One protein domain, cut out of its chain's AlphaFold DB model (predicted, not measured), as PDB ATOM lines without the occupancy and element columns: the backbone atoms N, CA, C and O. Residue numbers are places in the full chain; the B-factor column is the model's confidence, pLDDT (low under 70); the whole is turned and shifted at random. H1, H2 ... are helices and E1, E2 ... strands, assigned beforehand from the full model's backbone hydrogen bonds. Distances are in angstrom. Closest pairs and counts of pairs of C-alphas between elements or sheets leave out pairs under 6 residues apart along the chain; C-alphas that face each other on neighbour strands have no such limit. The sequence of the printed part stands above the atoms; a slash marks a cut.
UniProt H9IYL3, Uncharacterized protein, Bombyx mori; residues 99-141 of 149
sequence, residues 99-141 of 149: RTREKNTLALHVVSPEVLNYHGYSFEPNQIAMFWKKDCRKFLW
ATOM      1  N   ARG A  99     214.191 178.993 148.251       70.31
ATOM      2  CA  ARG A  99     213.533 179.725 149.337       70.31
ATOM      3  C   ARG A  99     212.035 179.649 149.141       70.31
ATOM      4  O   ARG A  99     211.519 180.113 148.128       70.31
ATOM      5  N   THR A 100     211.343 179.079 150.110       69.38
ATOM      6  CA  THR A 100     209.885 179.043 150.159       69.38
ATOM      7  C   THR A 100     209.415 179.848 151.366       69.38
ATOM      8  O   THR A 100     210.163 180.057 152.321       69.38
ATOM      9  N   ARG A 101     208.192 180.374 151.309       73.06
ATOM     10  CA  ARG A 101     207.582 181.091 152.430       73.06
ATOM     11  C   ARG A 101     206.328 180.353 152.854       73.06
ATOM     12  O   ARG A 101     205.487 180.048 152.009       73.06
ATOM     13  N   GLU A 102     206.203 180.073 154.145       74.44
ATOM     14  CA  GLU A 102     204.981 179.477 154.670       74.44
ATOM     15  C   GLU A 102     203.824 180.485 154.561       74.44
ATOM     16  O   GLU A 102     203.979 181.664 154.880       74.44
ATOM     17  N   LYS A 103     202.652 180.036 154.096       70.75
ATOM     18  CA  LYS A 103     201.499 180.916 153.843       70.75
ATOM     19  C   LYS A 103     200.954 181.572 155.117       70.75
ATOM     20  O   LYS A 103     200.525 182.717 155.058       70.75
ATOM     21  N   ASN A 104     200.972 180.852 156.241       72.19
ATOM     22  CA  ASN A 104     200.319 181.287 157.478       72.19
ATOM     23  C   ASN A 104     201.248 182.111 158.378       72.19
ATOM     24  O   ASN A 104     200.839 183.135 158.908       72.19
ATOM     25  N   THR A 105     202.497 181.675 158.545       75.69
ATOM     26  CA  THR A 105     203.460 182.310 159.462       75.69
ATOM     27  C   THR A 105     204.373 183.316 158.768       75.69
ATOM     28  O   THR A 105     205.109 184.040 159.432       75.69
ATOM     29  N   LEU A 106     204.368 183.336 157.427       72.31
ATOM     30  CA  LEU A 106     205.318 184.076 156.594       72.31
ATOM     31  C   LEU A 106     206.791 183.728 156.874       72.31
ATOM     32  O   LEU A 106     207.686 184.436 156.405       72.31
ATOM     33  N   ALA A 107     207.056 182.621 157.577       72.31
ATOM     34  CA  ALA A 107     208.401 182.156 157.857       72.31
ATOM     35  C   ALA A 107     209.114 181.768 156.557       72.31
ATOM     36  O   ALA A 107     208.547 181.109 155.676       72.31
ATOM     37  N   LEU A 108     210.369 182.197 156.432       73.94
ATOM     38  CA  LEU A 108     211.216 181.865 155.295       73.94
ATOM     39  C   LEU A 108     211.871 180.502 155.534       73.94
ATOM     40  O   LEU A 108     212.683 180.347 156.444       73.94
ATOM     41  N   HIS A 109     211.563 179.533 154.680       68.50
ATOM     42  CA  HIS A 109     212.185 178.218 154.684       68.50
ATOM     43  C   HIS A 109     213.205 178.120 153.558       68.50
ATOM     44  O   HIS A 109     212.906 178.334 152.384       68.50
ATOM     45  N   VAL A 110     214.433 177.785 153.936       74.50
ATOM     46  CA  VAL A 110     215.517 177.498 153.002       74.50
ATOM     47  C   VAL A 110     215.552 175.985 152.793       74.50
ATOM     48  O   VAL A 110     215.865 175.225 153.705       74.50
ATOM     49  N   VAL A 111     215.171 175.555 151.599       71.31
ATOM     50  CA  VAL A 111     215.050 174.164 151.174       71.31
ATOM     51  C   VAL A 111     216.303 173.765 150.400       71.31
ATOM     52  O   VAL A 111     216.726 174.446 149.465       71.31
ATOM     53  N   SER A 112     216.899 172.640 150.795       73.19
ATOM     54  CA  SER A 112     218.077 172.081 150.130       73.19
ATOM     55  C   SER A 112     217.782 171.735 148.659       73.19
ATOM     56  O   SER A 112     216.682 171.252 148.371       73.19
ATOM     57  N   PRO A 113     218.748 171.902 147.733       73.50
ATOM     58  CA  PRO A 113     218.619 171.448 146.347       73.50
ATOM     59  C   PRO A 113     218.307 169.953 146.214       73.50
ATOM     60  O   PRO A 113     217.743 169.538 145.211       73.50
ATOM     61  N   GLU A 114     218.600 169.152 147.242       77.56
ATOM     62  CA  GLU A 114     218.278 167.720 147.296       77.56
ATOM     63  C   GLU A 114     216.793 167.412 147.092       77.56
ATOM     64  O   GLU A 114     216.449 166.318 146.657       77.56
ATOM     65  N   VAL A 115     215.902 168.373 147.355       76.38
ATOM     66  CA  VAL A 115     214.466 168.218 147.097       76.38
ATOM     67  C   VAL A 115     214.152 167.992 145.610       76.38
ATOM     68  O   VAL A 115     213.107 167.432 145.270       76.38
ATOM     69  N   LEU A 116     215.053 168.431 144.729       76.75
ATOM     70  CA  LEU A 116     214.966 168.244 143.288       76.75
ATOM     71  C   LEU A 116     215.442 166.867 142.831       76.75
ATOM     72  O   LEU A 116     215.260 166.523 141.665       76.75
ATOM     73  N   ASN A 117     216.041 166.077 143.724       81.38
ATOM     74  CA  ASN A 117     216.510 164.745 143.394       81.38
ATOM     75  C   ASN A 117     215.385 163.728 143.604       81.38
ATOM     76  O   ASN A 117     214.853 163.572 144.704       81.38
ATOM     77  N   TYR A 118     215.048 162.983 142.556       78.81
ATOM     78  CA  TYR A 118     214.087 161.885 142.612       78.81
ATOM     79  C   TYR A 118     214.640 160.673 141.858       78.81
ATOM     80  O   TYR A 118     215.033 160.773 140.700       78.81
ATOM     81  N   HIS A 119     214.731 159.525 142.539       82.88
ATOM     82  CA  HIS A 119     215.356 158.297 142.016       82.88
ATOM     83  C   HIS A 119     216.756 158.494 141.395       82.88
ATOM     84  O   HIS A 119     217.094 157.849 140.408       82.88
ATOM     85  N   GLY A 120     217.578 159.371 141.978       82.50
ATOM     86  CA  GLY A 120     218.948 159.622 141.508       82.50
ATOM     87  C   GLY A 120     219.060 160.595 140.331       82.50
ATOM     88  O   GLY A 120     220.169 160.854 139.876       82.50
ATOM     89  N   TYR A 121     217.945 161.170 139.876       79.62
ATOM     90  CA  TYR A 121     217.918 162.212 138.851       79.62
ATOM     91  C   TYR A 121     217.579 163.565 139.473       79.62
ATOM     92  O   TYR A 121     216.681 163.641 140.312       79.62
ATOM     93  N   SER A 122     218.275 164.619 139.044       81.44
ATOM     94  CA  SER A 122     217.979 166.006 139.418       81.44
ATOM     95  C   SER A 122     217.016 166.615 138.403       81.44
ATOM     96  O   SER A 122     217.284 166.582 137.203       81.44
ATOM     97  N   PHE A 123     215.914 167.188 138.880       78.19
ATOM     98  CA  PHE A 123     214.879 167.806 138.048       78.19
ATOM     99  C   PHE A 123     214.829 169.317 138.241       78.19
ATOM    100  O   PHE A 123     215.146 169.820 139.312       78.19
ATOM    101  N   GLU A 124     214.346 170.052 137.243       75.75
ATOM    102  CA  GLU A 124     214.056 171.475 137.422       75.75
ATOM    103  C   GLU A 124     212.872 171.691 138.393       75.75
ATOM    104  O   GLU A 124     211.977 170.839 138.489       75.75
ATOM    105  N   PRO A 125     212.788 172.837 139.099       71.94
ATOM    106  CA  PRO A 125     211.721 173.110 140.072       71.94
ATOM    107  C   PRO A 125     210.300 173.034 139.500       71.94
ATOM    108  O   PRO A 125     209.353 172.670 140.197       71.94
ATOM    109  N   ASN A 126     210.136 173.372 138.222       71.88
ATOM    110  CA  ASN A 126     208.863 173.269 137.509       71.88
ATOM    111  C   ASN A 126     208.506 171.817 137.132       71.88
ATOM    112  O   ASN A 126     207.330 171.506 136.964       71.88
ATOM    113  N   GLN A 127     209.495 170.927 137.031       75.75
ATOM    114  CA  GLN A 127     209.329 169.523 136.650       75.75
ATOM    115  C   GLN A 127     209.157 168.617 137.871       75.75
ATOM    116  O   GLN A 127     208.333 167.700 137.850       75.75
ATOM    117  N   ILE A 128     209.884 168.893 138.961       76.94
ATOM    118  CA  ILE A 128     209.863 168.059 140.171       76.94
ATOM    119  C   ILE A 128     208.467 167.982 140.814       76.94
ATOM    120  O   ILE A 128     208.098 166.974 141.418       76.94
ATOM    121  N   ALA A 129     207.651 169.026 140.629       73.19
ATOM    122  CA  ALA A 129     206.310 169.132 141.196       73.19
ATOM    123  C   ALA A 129     205.370 167.986 140.777       73.19
ATOM    124  O   ALA A 129     204.443 167.663 141.522       73.19
ATOM    125  N   MET A 130     205.611 167.365 139.616       71.44
ATOM    126  CA  MET A 130     204.852 166.201 139.143       71.44
ATOM    127  C   MET A 130     205.258 164.900 139.850       71.44
ATOM    128  O   MET A 130     204.442 163.989 139.977       71.44
ATOM    129  N   PHE A 131     206.507 164.810 140.315       72.19
ATOM    130  CA  PHE A 131     207.069 163.623 140.969       72.19
ATOM    131  C   PHE A 131     206.849 163.622 142.480       72.19
ATOM    132  O   PHE A 131     206.760 162.562 143.104       72.19
ATOM    133  N   TRP A 132     206.695 164.799 143.088       73.19
ATOM    134  CA  TRP A 132     206.227 164.905 144.462       73.19
ATOM    135  C   TRP A 132     204.782 164.398 144.541       73.19
ATOM    136  O   TRP A 132     203.834 165.123 144.236       73.19
ATOM    137  N   LYS A 133     204.602 163.141 144.983       62.84
ATOM    138  CA  LYS A 133     203.284 162.587 145.342       62.84
ATOM    139  C   LYS A 133     202.517 163.597 146.204       62.84
ATOM    140  O   LYS A 133     203.116 164.382 146.939       62.84
ATOM    141  N   LYS A 134     201.181 163.552 146.161       57.62
ATOM    142  CA  LYS A 134     200.283 164.471 146.895       57.62
ATOM    143  C   LYS A 134     200.675 164.651 148.378       57.62
ATOM    144  O   LYS A 134     200.516 165.746 148.907       57.62
ATOM    145  N   ASP A 135     201.269 163.629 149.003       49.47
ATOM    146  CA  ASP A 135     201.782 163.663 150.382       49.47
ATOM    147  C   ASP A 135     203.241 164.129 150.546       49.47
ATOM    148  O   ASP A 135     203.617 164.588 151.622       49.47
ATOM    149  N   CYS A 136     204.071 164.114 149.502       52.66
ATOM    150  CA  CYS A 136     205.407 164.725 149.525       52.66
ATOM    151  C   CYS A 136     205.324 166.256 149.641       52.66
ATOM    152  O   CYS A 136     206.210 166.880 150.222       52.66
ATOM    153  N   ARG A 137     204.193 166.853 149.225       54.25
ATOM    154  CA  ARG A 137     203.853 168.244 149.561       54.25
ATOM    155  C   ARG A 137     203.728 168.477 151.064       54.25
ATOM    156  O   ARG A 137     203.795 169.621 151.460       54.25
ATOM    157  N   LYS A 138     203.563 167.457 151.916       49.38
ATOM    158  CA  LYS A 138     203.607 167.627 153.381       49.38
ATOM    159  C   LYS A 138     205.030 167.564 153.936       49.38
ATOM    160  O   LYS A 138     205.294 168.190 154.957       49.38
ATOM    161  N   PHE A 139     205.953 166.854 153.282       47.94
ATOM    162  CA  PHE A 139     207.340 166.726 153.756       47.94
ATOM    163  C   PHE A 139     208.133 168.029 153.643       47.94
ATOM    164  O   PHE A 139     208.954 168.309 154.507       47.94
ATOM    165  N   LEU A 140     207.818 168.873 152.656       51.84
ATOM    166  CA  LEU A 140     208.377 170.226 152.553       51.84
ATOM    167  C   LEU A 140     207.892 171.190 153.650       51.84
ATOM    168  O   LEU A 140     208.484 172.246 153.834       51.84
ATOM    169  N   TRP A 141     206.825 170.826 154.367       46.22
ATOM    170  CA  TRP A 141     206.100 171.710 155.287       46.22
ATOM    171  C   TRP A 141     206.097 171.194 156.725       46.22
ATOM    172  O   TRP A 141     205.863 171.960 157.653       46.22
TER     173      TRP A 141
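What this domain is: This is residues 99 to 141 of the 149 residues of an uncharacterized protein of Bombyx mori (UniProt H9IYL3). Picture a loose, open curve of chain with a small two-strand hairpin, E1 and E2, at one end and a second, smaller turn, residues 117 to 122, at the other; from that turn the chain folds back through the short helices H2 and H3. H1 lies between the hairpin and the far turn, near H2, while H3 keeps clear of the other helices and of both strands. The printed part has 43 residues, with two named strands and three named helices in the order E1, E2, H1, H2, H3; the two strands make an antiparallel sheet, E1 - E2. The class is mixed, helices and strands, with 19 residues in named elements, under half of those printed. The whole is only just loose, close to compact, with a radius of gyration of the C-alphas of 11.1 A, and elongated, spanning 32 by 19 by 15 A.

How they stand to each other: Start at the first printed residue, where E1, residues 99 to 101, and E2, residues 108 to 111, form a hairpin. They are antiparallel, with 140 degrees between their N-to-C directions. Look at C-alphas 99 and 110, which face each other at 4.7 A. N 100 and O 109 are within hydrogen-bond range at 2.9 A, and so are N 109 and O 100 at 2.8 A. A tight link of one residue leads from E2 to H1, residues 113 to 116. Next, residues 117 to 118 pair with residues 121 to 122, antiparallel. H2, residues 125 to 128, is close to H1 but not clearly touching; their closest C-alphas, those of Leu 116 and Ile 128, are 6.0 A apart. H3, residues 136 to 139, is apart from H2, H1, E1 and E2. The three helices are too short for any O i to N i+4 pair; the one O i to N i+3 pair is within hydrogen-bond range in H1 and in H3, but not in H2.

Where its parts are: Find C-alpha 99 at (213.533, 179.725, 149.337); from there E1 runs 6.8 A to C-alpha 101. E2 runs 9.5 A from C-alpha 108 to C-alpha 111. H1 begins at C-alpha 113, at (218.619, 171.448, 146.347), and measures 5.7 A. H2, from Pro 125 to Ile 128, measures 5.4 A. H3, from Cys 136, measures 5.1 A and ends at C-alpha 139, at (207.340, 166.726, 153.756).

The domain as a whole: The two C-alphas farthest apart are those of Thr 105 and Gly 120, at 32.8 A. The printed part has no cut, and no link is long. The mean pLDDT of the printed part is 70.1; look for values under 70 at residues 100, 109 and 133 to 141, where H3 has a mean of 51.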